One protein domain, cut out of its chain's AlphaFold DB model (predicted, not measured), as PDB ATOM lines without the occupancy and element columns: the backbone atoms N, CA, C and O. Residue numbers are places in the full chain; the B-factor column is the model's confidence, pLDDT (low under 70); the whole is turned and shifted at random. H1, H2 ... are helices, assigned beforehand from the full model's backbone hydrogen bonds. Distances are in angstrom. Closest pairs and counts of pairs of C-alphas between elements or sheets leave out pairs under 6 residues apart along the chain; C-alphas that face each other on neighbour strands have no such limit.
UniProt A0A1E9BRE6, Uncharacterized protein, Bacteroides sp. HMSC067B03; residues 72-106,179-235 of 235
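What this domain is: This is residues 72 to 106 and 179 to 235 of the 235 residues of an uncharacterized protein of Bacteroides sp. HMSC067B03 (UniProt A0A1E9BRE6). Three nearly aligned helices, H4, H5 and H6, form a three-cornered group, with H1 packed on H6 at a slant; H2 packs on H1 at one far end and short H3 on H4 at the other. The printed part has 92 residues with six named helices, H1 to H6, and no named strand: all helix. It is compact, with a radius of gyration of the C-alphas of 13.9 A and spans of 40 by 30 by 23 A.

Where its parts are: Find C-alpha 73 at (252.388, 299.287, 253.917); from there H1 runs 16.5 A to residue 84. H2, residues 90 to 102, covers 18.5 A. Past the cut, H3 holds residues 179 to 184, 8.5 A, and H4 residues 187 to 195, 12.3 A. H5, residues 199 to 215, is the longest, 24.6 A. H6, residues 221 to 232, 16.4 A, ends at C-alpha 232, (256.037, 286.714, 249.694).

How they stand to each other: Start at H4, the hub. Its closest C-alphas to H3 are Gly 189 and Ile 182, 3.8 A; to H5, Leu 190 and Val 202, 5.4 A, at a shallow tilt of 16 degrees, opposite ways; to H6, Phe 191 and Leu 230, 7.1 A, the same way. H1 and H4 only just touch, with 3 pairs of C-alphas within 8 A. H1 touches H6 at a steep tilt of 40 degrees, C-alphas Thr 80 and Phe 226 being closest at 5.6 A. H2 touches H1, with residues 97 to 101 alone, closest at C-alphas Ile 97 and Ile 82, 5.9 A. Every O i to N i+4 pair is within hydrogen-bond range in H1, H3, H4, H5 and H6; in H2, 8 of 9 are.

The domain as a whole: Look for the cut: residues 107 to 178 are not printed, and C-alphas 106 and 179 are 17.7 A apart. The links printed whole are tight. Residues 234 to 235 have pLDDT under 70.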
ATOM      1  N   ASP A  72     252.482 301.388 250.156       89.69
ATOM      2  CA  ASP A  72     252.106 299.964 250.102       89.69
ATOM      3  C   ASP A  72     252.065 299.218 251.462       89.69
ATOM      4  O   ASP A  72     251.510 298.119 251.550       89.69
ATOM      5  N   PHE A  73     252.534 299.832 252.560       92.69
ATOM      6  CA  PHE A  73     252.388 299.287 253.917       92.69
ATOM      7  C   PHE A  73     250.918 299.098 254.302       92.69
ATOM      8  O   PHE A  73     250.560 298.111 254.946       92.69
ATOM      9  N   ASP A  74     250.054 300.038 253.914       88.81
ATOM     10  CA  ASP A  74     248.638 300.004 254.266       88.81
ATOM     11  C   ASP A  74     247.920 298.782 253.683       88.81
ATOM     12  O   ASP A  74     247.058 298.219 254.357       88.81
ATOM     13  N   VAL A  75     248.307 298.326 252.489       89.06
ATOM     14  CA  VAL A  75     247.791 297.101 251.864       89.06
ATOM     15  C   VAL A  75     248.143 295.882 252.716       89.06
ATOM     16  O   VAL A  75     247.250 295.131 253.111       89.06
ATOM     17  N   LEU A  76     249.424 295.715 253.059       91.38
ATOM     18  CA  LEU A  76     249.900 294.584 253.866       91.38
ATOM     19  C   LEU A  76     249.284 294.583 255.267       91.38
ATOM     20  O   LEU A  76     248.842 293.551 255.783       91.38
ATOM     21  N   TYR A  77     249.242 295.757 255.892       92.56
ATOM     22  CA  TYR A  77     248.769 295.887 257.258       92.56
ATOM     23  C   TYR A  77     247.252 295.698 257.353       92.56
ATOM     24  O   TYR A  77     246.780 295.037 258.275       92.56
ATOM     25  N   ARG A  78     246.473 296.175 256.372       91.75
ATOM     26  CA  ARG A  78     245.027 295.904 256.306       91.75
ATOM     27  C   ARG A  78     244.731 294.418 256.196       91.75
ATOM     28  O   ARG A  78     243.891 293.932 256.946       91.75
ATOM     29  N   GLU A  79     245.414 293.699 255.307       92.38
ATOM     30  CA  GLU A  79     245.244 292.244 255.191       92.38
ATOM     31  C   GLU A  79     245.552 291.540 256.515       92.38
ATOM     32  O   GLU A  79     244.795 290.676 256.955       92.38
ATOM     33  N   THR A  80     246.609 291.974 257.199       93.06
ATOM     34  CA  THR A  80     246.972 291.461 258.527       93.06
ATOM     35  C   THR A  80     245.891 291.719 259.574       93.06
ATOM     36  O   THR A  80     245.546 290.821 260.343       93.06
ATOM     37  N   LEU A  81     245.324 292.926 259.607       91.06
ATOM     38  CA  LEU A  81     244.246 293.263 260.534       91.06
ATOM     39  C   LEU A  81     242.979 292.453 260.243       91.06
ATOM     40  O   LEU A  81     242.373 291.926 261.171       91.06
ATOM     41  N   ILE A  82     242.609 292.303 258.969       91.44
ATOM     42  CA  ILE A  82     241.463 291.487 258.540       91.44
ATOM     43  C   ILE A  82     241.659 290.025 258.963       91.44
ATOM     44  O   ILE A  82     240.745 289.425 259.528       91.44
ATOM     45  N   PHE A  83     242.860 289.472 258.775       91.56
ATOM     46  CA  PHE A  83     243.209 288.127 259.240       91.56
ATOM     47  C   PHE A  83     243.057 287.972 260.763       91.56
ATOM     48  O   PHE A  83     242.647 286.912 261.244       91.56
ATOM     49  N   GLY A  84     243.329 289.027 261.533       88.62
ATOM     50  CA  GLY A  84     243.108 289.057 262.982       88.62
ATOM     51  C   GLY A  84     241.644 288.863 263.395       88.62
ATOM     52  O   GLY A  84     241.386 288.341 264.478       88.62
ATOM     53  N   TYR A  85     240.684 289.207 262.531       87.19
ATOM     54  CA  TYR A  85     239.252 289.070 262.813       87.19
ATOM     55  C   TYR A  85     238.634 287.743 262.344       87.19
ATOM     56  O   TYR A  85     237.433 287.535 262.509       87.19
ATOM     57  N   ARG A  86     239.421 286.822 261.779       85.75
ATOM     58  CA  ARG A  86     238.902 285.592 261.149       85.75
ATOM     59  C   ARG A  86     238.098 284.670 262.078       85.75
ATOM     60  O   ARG A  86     237.243 283.944 261.592       85.75
ATOM     61  N   ASN A  87     238.358 284.722 263.387       87.06
ATOM     62  CA  ASN A  87     237.701 283.876 264.392       87.06
ATOM     63  C   ASN A  87     236.484 284.544 265.060       87.06
ATOM     64  O   ASN A  87     235.914 283.973 265.985       87.06
ATOM     65  N   PHE A  88     236.111 285.757 264.647       85.94
ATOM     66  CA  PHE A  88     234.931 286.441 265.174       85.94
ATOM     67  C   PHE A  88     233.674 286.076 264.378       85.94
ATOM     68  O   PHE A  88     233.757 285.725 263.200       85.94
ATOM     69  N   GLU A  89     232.512 286.212 265.023       88.38
ATOM     70  CA  GLU A  89     231.201 286.056 264.386       88.38
ATOM     71  C   GLU A  89     231.052 286.972 263.164       88.38
ATOM     72  O   GLU A  89     231.506 288.118 263.185       88.38
ATOM     73  N   ASP A  90     230.375 286.482 262.122       88.12
ATOM     74  CA  ASP A  90     230.333 287.121 260.801       88.12
ATOM     75  C   ASP A  90     229.888 288.593 260.848       88.12
ATOM     76  O   ASP A  90     230.564 289.453 260.285       88.12
ATOM     77  N   ASN A  91     228.819 288.918 261.584       88.38
ATOM     78  CA  ASN A  91     228.311 290.293 261.672       88.38
ATOM     79  C   ASN A  91     229.327 291.250 262.318       88.38
ATOM     80  O   ASN A  91     229.581 292.337 261.798       88.38
ATOM     81  N   PHE A  92     229.939 290.837 263.431       86.81
ATOM     82  CA  PHE A  92     230.945 291.644 264.123       86.81
ATOM     83  C   PHE A  92     232.229 291.765 263.294       86.81
ATOM     84  O   PHE A  92     232.786 292.855 263.147       86.81
ATOM     85  N   ARG A  93     232.675 290.652 262.698       89.44
ATOM     86  CA  ARG A  93     233.828 290.609 261.797       89.44
ATOM     87  C   ARG A  93     233.650 291.590 260.641       89.44
ATOM     88  O   ARG A  93     234.551 292.386 260.382       89.44
ATOM     89  N   ASP A  94     232.500 291.580 259.976       89.44
ATOM     90  CA  ASP A  94     232.238 292.434 258.817       89.44
ATOM     91  C   ASP A  94     232.210 293.924 259.183       89.44
ATOM     92  O   ASP A  94     232.711 294.764 258.426       89.44
ATOM     93  N   GLU A  95     231.672 294.281 260.351       90.75
ATOM     94  CA  GLU A  95     231.743 295.650 260.875       90.75
ATOM     95  C   GLU A  95     233.188 296.086 261.143       90.75
ATOM     96  O   GLU A  95     233.602 297.163 260.695       90.75
ATOM     97  N   CYS A  96     233.987 295.236 261.794       87.25
ATOM     98  CA  CYS A  96     235.408 295.494 262.019       87.25
ATOM     99  C   CYS A  96     236.179 295.653 260.699       87.25
ATOM    100  O   CYS A  96     236.931 296.618 260.538       87.25
ATOM    101  N   ILE A  97     235.952 294.774 259.719       89.31
ATOM    102  CA  ILE A  97     236.590 294.853 258.397       89.31
ATOM    103  C   ILE A  97     236.222 296.169 257.700       89.31
ATOM    104  O   ILE A  97     237.105 296.872 257.202       89.31
ATOM    105  N   LYS A  98     234.943 296.570 257.714       90.06
ATOM    106  CA  LYS A  98     234.504 297.863 257.158       90.06
ATOM    107  C   LYS A  98     235.225 299.044 257.810       90.06
ATOM    108  O   LYS A  98     235.506 300.030 257.127       90.06
ATOM    109  N   MET A  99     235.520 298.976 259.109       89.19
ATOM    110  CA  MET A  99     236.298 300.009 259.798       89.19
ATOM    111  C   MET A  99     237.765 300.015 259.357       89.19
ATOM    112  O   MET A  99     238.288 301.089 259.061       89.19
ATOM    113  N   VAL A 100     238.407 298.848 259.260       88.00
ATOM    114  CA  VAL A 100     239.804 298.705 258.804       88.00
ATOM    115  C   VAL A 100     239.988 299.266 257.392       88.00
ATOM    116  O   VAL A 100     240.898 300.058 257.147       88.00
ATOM    117  N   LEU A 101     239.082 298.937 256.468       86.62
ATOM    118  CA  LEU A 101     239.162 299.380 255.070       86.62
ATOM    119  C   LEU A 101     239.049 300.908 254.903       86.62
ATOM    120  O   LEU A 101     239.562 301.464 253.932       86.62
ATOM    121  N   LYS A 102     238.418 301.607 255.858       87.00
ATOM    122  CA  LYS A 102     238.297 303.076 255.859       87.00
ATOM    123  C   LYS A 102     239.544 303.789 256.396       87.00
ATOM    124  O   LYS A 102     239.682 304.996 256.191       87.00
ATOM    125  N   GLN A 103     240.444 303.089 257.088       81.56
ATOM    126  CA  GLN A 103     241.613 303.691 257.732       81.56
ATOM    127  C   GLN A 103     242.821 303.738 256.797       81.56
ATOM    128  O   GLN A 103     243.089 302.796 256.058       81.56
ATOM    129  N   LYS A 104     243.585 304.834 256.842       82.62
ATOM    130  CA  LYS A 104     244.894 304.937 256.183       82.62
ATOM    131  C   LYS A 104     245.994 304.747 257.220       82.62
ATOM    132  O   LYS A 104     246.020 305.472 258.213       82.62
ATOM    133  N   TYR A 105     246.911 303.822 256.960       85.06
ATOM    134  CA  TYR A 105     247.999 303.482 257.873       85.06
ATOM    135  C   TYR A 105     249.287 304.164 257.423       85.06
ATOM    136  O   TYR A 105     250.100 303.593 256.713       85.06
ATOM    137  N   VAL A 106     249.424 305.432 257.811       88.44
ATOM    138  CA  VAL A 106     250.547 306.304 257.409       88.44
ATOM    139  C   VAL A 106     251.428 306.720 258.589       88.44
ATOM    140  O   VAL A 106     252.306 307.566 258.439       88.44
ATOM    141  N   ASN A 179     266.805 304.259 261.895       96.31
ATOM    142  CA  ASN A 179     267.166 303.058 262.649       96.31
ATOM    143  C   ASN A 179     266.498 303.056 264.025       96.31
ATOM    144  O   ASN A 179     266.041 302.008 264.482       96.31
ATOM    145  N   TRP A 180     266.354 304.223 264.660       96.62
ATOM    146  CA  TRP A 180     265.573 304.341 265.888       96.62
ATOM    147  C   TRP A 180     264.115 303.926 265.657       96.62
ATOM    148  O   TRP A 180     263.579 303.133 266.432       96.62
ATOM    149  N   ILE A 181     263.488 304.378 264.561       96.81
ATOM    150  CA  ILE A 181     262.122 303.961 264.192       96.81
ATOM    151  C   ILE A 181     262.061 302.446 263.977       96.81
ATOM    152  O   ILE A 181     261.185 301.784 264.535       96.81
ATOM    153  N   ILE A 182     262.991 301.885 263.199       97.50
ATOM    154  CA  ILE A 182     263.057 300.446 262.929       97.50
ATOM    155  C   ILE A 182     263.152 299.655 264.232       97.50
ATOM    156  O   ILE A 182     262.426 298.679 264.411       97.50
ATOM    157  N   ASN A 183     263.990 300.085 265.170       96.19
ATOM    158  CA  ASN A 183     264.214 299.367 266.422       96.19
ATOM    159  C   ASN A 183     263.023 299.459 267.384       96.19
ATOM    160  O   ASN A 183     262.728 298.487 268.076       96.19
ATOM    161  N   ASN A 184     262.292 300.577 267.378       95.19
ATOM    162  CA  ASN A 184     261.225 300.857 268.347       95.19
ATOM    163  C   ASN A 184     259.802 300.619 267.815       95.19
ATOM    164  O   ASN A 184     258.826 300.889 268.511       95.19
ATOM    165  N   THR A 185     259.653 300.085 266.602       96.00
ATOM    166  CA  THR A 185     258.348 299.729 266.022       96.00
ATOM    167  C   THR A 185     258.289 298.249 265.657       96.00
ATOM    168  O   THR A 185     259.321 297.612 265.457       96.00
ATOM    169  N   GLU A 186     257.089 297.664 265.604       95.12
ATOM    170  CA  GLU A 186     256.907 296.261 265.204       95.12
ATOM    171  C   GLU A 186     256.783 296.163 263.672       95.12
ATOM    172  O   GLU A 186     257.784 296.029 262.966       95.12
ATOM    173  N   TYR A 187     255.560 296.294 263.150       96.00
ATOM    174  CA  TYR A 187     255.226 296.134 261.732       96.00
ATOM    175  C   TYR A 187     255.957 297.123 260.818       96.00
ATOM    176  O   TYR A 187     256.500 296.723 259.789       96.00
ATOM    177  N   GLN A 188     256.003 298.402 261.199       96.75
ATOM    178  CA  GLN A 188     256.674 299.444 260.424       96.75
ATOM    179  C   GLN A 188     258.172 299.167 260.310       96.75
ATOM    180  O   GLN A 188     258.724 299.274 259.224       96.75
ATOM    181  N   GLY A 189     258.828 298.750 261.396       97.38
ATOM    182  CA  GLY A 189     260.253 298.438 261.369       97.38
ATOM    183  C   GLY A 189     260.583 297.250 260.465       97.38
ATOM    184  O   GLY A 189     261.535 297.335 259.695       97.38
ATOM    185  N   LEU A 190     259.772 296.183 260.485       97.62
ATOM    186  CA  LEU A 190     259.916 295.066 259.538       97.62
ATOM    187  C   LEU A 190     259.743 295.532 258.088       97.62
ATOM    188  O   LEU A 190     260.556 295.204 257.226       97.62
ATOM    189  N   PHE A 191     258.701 296.324 257.833       97.00
ATOM    190  CA  PHE A 191     258.412 296.859 256.509       97.00
ATOM    191  C   PHE A 191     259.561 297.721 255.971       97.00
ATOM    192  O   PHE A 191     260.024 297.505 254.854       97.00
ATOM    193  N   LEU A 192     260.062 298.656 256.782       96.88
ATOM    194  CA  LEU A 192     261.161 299.548 256.416       96.88
ATOM    195  C   LEU A 192     262.453 298.773 256.127       96.88
ATOM    196  O   LEU A 192     263.102 299.041 255.121       96.88
ATOM    197  N   LEU A 193     262.803 297.782 256.955       97.38
ATOM    198  CA  LEU A 193     263.966 296.922 256.706       97.38
ATOM    199  C   LEU A 193     263.853 296.193 255.362       97.38
ATOM    200  O   LEU A 193     264.814 296.171 254.589       97.38
ATOM    201  N   LYS A 194     262.667 295.656 255.050       95.88
ATOM    202  CA  LYS A 194     262.406 294.988 253.772       95.88
ATOM    203  C   LYS A 194     262.542 295.952 252.593       95.88
ATOM    204  O   LYS A 194     263.218 295.608 251.627       95.88
ATOM    205  N   GLN A 195     261.959 297.147 252.689       93.81
ATOM    206  CA  GLN A 195     262.070 298.195 251.665       93.81
ATOM    207  C   GLN A 195     263.518 298.635 251.416       93.81
ATOM    208  O   GLN A 195     263.890 298.947 250.291       93.81
ATOM    209  N   MET A 196     264.356 298.618 252.452       94.88
ATOM    210  CA  MET A 196     265.784 298.929 252.352       94.88
ATOM    211  C   MET A 196     266.641 297.758 251.840       94.88
ATOM    212  O   MET A 196     267.860 297.889 251.778       94.88
ATOM    213  N   GLY A 197     266.049 296.600 251.527       95.06
ATOM    214  CA  GLY A 197     266.788 295.406 251.100       95.06
ATOM    215  C   GLY A 197     267.575 294.707 252.217       95.06
ATOM    216  O   GLY A 197     268.364 293.808 251.936       95.06
ATOM    217  N   ARG A 198     267.353 295.068 253.488       96.38
ATOM    218  CA  ARG A 198     268.072 294.539 254.664       96.38
ATOM    219  C   ARG A 198     267.448 293.228 255.153       96.38
ATOM    220  O   ARG A 198     266.984 293.136 256.283       96.38
ATOM    221  N   VAL A 199     267.372 292.226 254.273       94.44
ATOM    222  CA  VAL A 199     266.578 290.995 254.478       94.44
ATOM    223  C   VAL A 199     266.974 290.220 255.737       94.44
ATOM    224  O   VAL A 199     266.092 289.829 256.496       94.44
ATOM    225  N   GLU A 200     268.271 290.051 255.995       96.44
ATOM    226  CA  GLU A 200     268.767 289.369 257.200       96.44
ATOM    227  C   GLU A 200     268.285 290.062 258.486       96.44
ATOM    228  O   GLU A 200     267.864 289.428 259.452       96.44
ATOM    229  N   GLU A 201     268.247 291.395 258.482       98.00
ATOM    230  CA  GLU A 201     267.766 292.167 259.624       98.00
ATOM    231  C   GLU A 201     266.249 292.080 259.803       98.00
ATOM    232  O   GLU A 201     265.769 292.149 260.938       98.00
ATOM    233  N   VAL A 202     265.483 291.885 258.719       97.81
ATOM    234  CA  VAL A 202     264.041 291.593 258.815       97.81
ATOM    235  C   VAL A 202     263.835 290.306 259.612       97.81
ATOM    236  O   VAL A 202     263.024 290.291 260.537       97.81
ATOM    237  N   GLU A 203     264.579 289.249 259.282       97.50
ATOM    238  CA  GLU A 203     264.485 287.950 259.951       97.50
ATOM    239  C   GLU A 203     264.893 288.045 261.427       97.50
ATOM    240  O   GLU A 203     264.141 287.621 262.308       97.50
ATOM    241  N   ASN A 204     266.017 288.705 261.722       98.06
ATOM    242  CA  ASN A 204     266.479 288.922 263.096       98.06
ATOM    243  C   ASN A 204     265.449 289.689 263.938       98.06
ATOM    244  O   ASN A 204     265.117 289.289 265.060       98.06
ATOM    245  N   LYS A 205     264.890 290.775 263.390       98.00
ATOM    246  CA  LYS A 205     263.855 291.557 264.072       98.00
ATOM    247  C   LYS A 205     262.580 290.741 264.277       98.00
ATOM    248  O   LYS A 205     261.987 290.807 265.353       98.00
ATOM    249  N   TYR A 206     262.151 289.983 263.272       98.12
ATOM    250  CA  TYR A 206     260.975 289.121 263.357       98.12
ATOM    251  C   TYR A 206     261.124 288.072 264.466       98.12
ATOM    252  O   TYR A 206     260.248 287.971 265.327       98.12
ATOM    253  N   ASN A 207     262.258 287.372 264.507       97.75
ATOM    254  CA  ASN A 207     262.546 286.371 265.534       97.75
ATOM    255  C   ASN A 207     262.554 286.994 266.938       97.75
ATOM    256  O   ASN A 207     261.878 286.493 267.838       97.75
ATOM    257  N   SER A 208     263.197 288.155 267.107       96.94
ATOM    258  CA  SER A 208     263.183 288.897 268.377       96.94
ATOM    259  C   SER A 208     261.765 289.296 268.820       96.94
ATOM    260  O   SER A 208     261.404 289.164 269.995       96.94
ATOM    261  N   LEU A 209     260.916 289.745 267.885       96.31
ATOM    262  CA  LEU A 209     259.517 290.077 268.170       96.31
ATOM    263  C   LEU A 209     258.704 288.842 268.581       96.31
ATOM    264  O   LEU A 209     257.905 288.932 269.518       96.31
ATOM    265  N   LEU A 210     258.907 287.697 267.922       96.44
ATOM    266  CA  LEU A 210     258.249 286.440 268.282       96.44
ATOM    267  C   LEU A 210     258.641 285.966 269.675       96.44
ATOM    268  O   LEU A 210     257.763 285.653 270.478       96.44
ATOM    269  N   GLU A 211     259.937 285.936 269.977       96.12
ATOM    270  CA  GLU A 211     260.441 285.544 271.293       96.12
ATOM    271  C   GLU A 211     259.852 286.426 272.390       96.12
ATOM    272  O   GLU A 211     259.323 285.920 273.383       96.12
ATOM    273  N   LYS A 212     259.853 287.750 272.179       94.75
ATOM    274  CA  LYS A 212     259.248 288.701 273.112       94.75
ATOM    275  C   LYS A 212     257.760 288.416 273.306       94.75
ATOM    276  O   LYS A 212     257.306 288.340 274.446       94.75
ATOM    277  N   LYS A 213     256.983 288.244 272.231       94.50
ATOM    278  CA  LYS A 213     255.539 287.973 272.340       94.50
ATOM    279  C   LYS A 213     255.265 286.649 273.059       94.50
ATOM    280  O   LYS A 213     254.457 286.650 273.986       94.50
ATOM    281  N   ARG A 214     255.989 285.575 272.728       94.12
ATOM    282  CA  ARG A 214     255.876 284.259 273.387       94.12
ATOM    283  C   ARG A 214     256.212 284.330 274.874       94.12
ATOM    284  O   ARG A 214     255.449 283.821 275.689       94.12
ATOM    285  N   LYS A 215     257.291 285.031 275.240       94.88
ATOM    286  CA  LYS A 215     257.704 285.231 276.640       94.88
ATOM    287  C   LYS A 215     256.604 285.861 277.499       94.88
ATOM    288  O   LYS A 215     256.483 285.519 278.669       94.88
ATOM    289  N   TYR A 216     255.811 286.768 276.929       92.56
ATOM    290  CA  TYR A 216     254.710 287.442 277.624       92.56
ATOM    291  C   TYR A 216     253.330 286.810 277.362       92.56
ATOM    292  O   TYR A 216     252.322 287.403 277.731       92.56
ATOM    293  N   GLY A 217     253.263 285.632 276.726       90.44
ATOM    294  CA  GLY A 217     252.000 284.941 276.436       90.44
ATOM    295  C   GLY A 217     251.093 285.666 275.432       90.44
ATOM    296  O   GLY A 217     249.887 285.431 275.408       90.44
ATOM    297  N   ASN A 218     251.648 286.563 274.614       90.31
ATOM    298  CA  ASN A 218     250.897 287.309 273.607       90.31
ATOM    299  C   ASN A 218     250.677 286.470 272.339       90.31
ATOM    300  O   ASN A 218     251.566 285.731 271.919       90.31
ATOM    301  N   ASN A 219     249.530 286.662 271.676       88.38
ATOM    302  CA  ASN A 219     249.247 286.043 270.378       88.38
ATOM    303  C   ASN A 219     250.290 286.470 269.317       88.38
ATOM    304  O   ASN A 219     250.542 287.666 269.131       88.38
ATOM    305  N   THR A 220     250.875 285.496 268.612       93.75
ATOM    306  CA  THR A 220     251.874 285.693 267.548       93.75
ATOM    307  C   THR A 220     251.290 285.670 266.138       93.75
ATOM    308  O   THR A 220     251.934 286.157 265.214       93.75
ATOM    309  N   GLU A 221     250.064 285.185 265.950       93.38
ATOM    310  CA  GLU A 221     249.513 284.888 264.622       93.38
ATOM    311  C   GLU A 221     249.506 286.099 263.682       93.38
ATOM    312  O   GLU A 221     249.744 285.967 262.484       93.38
ATOM    313  N   SER A 222     249.242 287.295 264.215       92.19
ATOM    314  CA  SER A 222     249.218 288.531 263.425       92.19
ATOM    315  C   SER A 222     250.603 288.913 262.900       92.19
ATOM    316  O   SER A 222     250.730 289.277 261.732       92.19
ATOM    317  N   ILE A 223     251.650 288.791 263.722       94.69
ATOM    318  CA  ILE A 223     253.018 289.114 263.300       94.69
ATOM    319  C   ILE A 223     253.587 288.031 262.373       94.69
ATOM    320  O   ILE A 223     254.262 288.363 261.402       94.69
ATOM    321  N   GLU A 224     253.251 286.760 262.609       96.00
ATOM    322  CA  GLU A 224     253.614 285.632 261.737       96.00
ATOM    323  C   GLU A 224     252.968 285.785 260.353       96.00
ATOM    324  O   GLU A 224     253.632 285.650 259.322       96.00
ATOM    325  N   TYR A 225     251.682 286.149 260.315       95.56
ATOM    326  CA  TYR A 225     250.963 286.398 259.069       95.56
ATOM    327  C   TYR A 225     251.501 287.625 258.323       95.56
ATOM    328  O   TYR A 225     251.754 287.537 257.120       95.56
ATOM    329  N   PHE A 226     251.748 288.740 259.021       95.88
ATOM    330  CA  PHE A 226     252.353 289.927 258.410       95.88
ATOM    331  C   PHE A 226     253.723 289.620 257.809       95.88
ATOM    332  O   PHE A 226     253.981 289.996 256.670       95.88
ATOM    333  N   TYR A 227     254.590 288.911 258.541       96.69
ATOM    334  CA  TYR A 227     255.913 288.524 258.048       96.69
ATOM    335  C   TYR A 227     255.810 287.662 256.785       96.69
ATOM    336  O   TYR A 227     256.470 287.943 255.786       96.69
ATOM    337  N   LYS A 228     254.908 286.671 256.773       95.31
ATOM    338  CA  LYS A 228     254.649 285.849 255.584       95.31
ATOM    339  C   LYS A 228     254.199 286.692 254.387       95.31
ATOM    340  O   LYS A 228     254.674 286.462 253.276       95.31
ATOM    341  N   LEU A 229     253.298 287.656 254.588       94.69
ATOM    342  CA  LEU A 229     252.873 288.569 253.521       94.69
ATOM    343  C   LEU A 229     254.031 289.438 253.025       94.69
ATOM    344  O   LEU A 229     254.231 289.546 251.818       94.69
ATOM    345  N   LEU A 230     254.800 290.014 253.950       95.44
ATOM    346  CA  LEU A 230     255.925 290.902 253.664       95.44
ATOM    347  C   LEU A 230     257.026 290.215 252.846       95.44
ATOM    348  O   LEU A 230     257.638 290.845 251.988       95.44
ATOM    349  N   MET A 231     257.286 288.935 253.115       93.75
ATOM    350  CA  MET A 231     258.329 288.177 252.424       93.75
ATOM    351  C   MET A 231     257.874 287.617 251.072       93.75
ATOM    352  O   MET A 231     258.698 287.486 250.170       93.75
ATOM    353  N   ASN A 232     256.579 287.320 250.914       87.94
ATOM    354  CA  ASN A 232     256.037 286.714 249.694       87.94
ATOM    355  C   ASN A 232     255.540 287.729 248.663       87.94
ATOM    356  O   ASN A 232     255.528 287.432 247.469       87.94
ATOM    357  N   LYS A 233     255.095 288.911 249.094       73.75
ATOM    358  CA  LYS A 233     254.763 289.993 248.169       73.75
ATOM    359  C   LYS A 233     256.062 290.703 247.803       73.75
ATOM    360  O   LYS A 233     256.777 291.176 248.679       73.75
ATOM    361  N   GLY A 234     256.386 290.746 246.509       58.38
ATOM    362  CA  GLY A 234     257.421 291.644 246.006       58.38
ATOM    363  C   GLY A 234     256.947 293.072 246.234       58.38
ATOM    364  O   GLY A 234     256.093 293.545 245.489       58.38
ATOM    365  N   VAL A 235     257.412 293.690 247.320       51.94
ATOM    366  CA  VAL A 235     257.196 295.109 247.619       51.94
ATOM    367  C   VAL A 235     258.330 295.912 247.010       51.94
ATOM    368  O   VAL A 235     259.491 295.499 247.234       51.94
TER     369      VAL A 235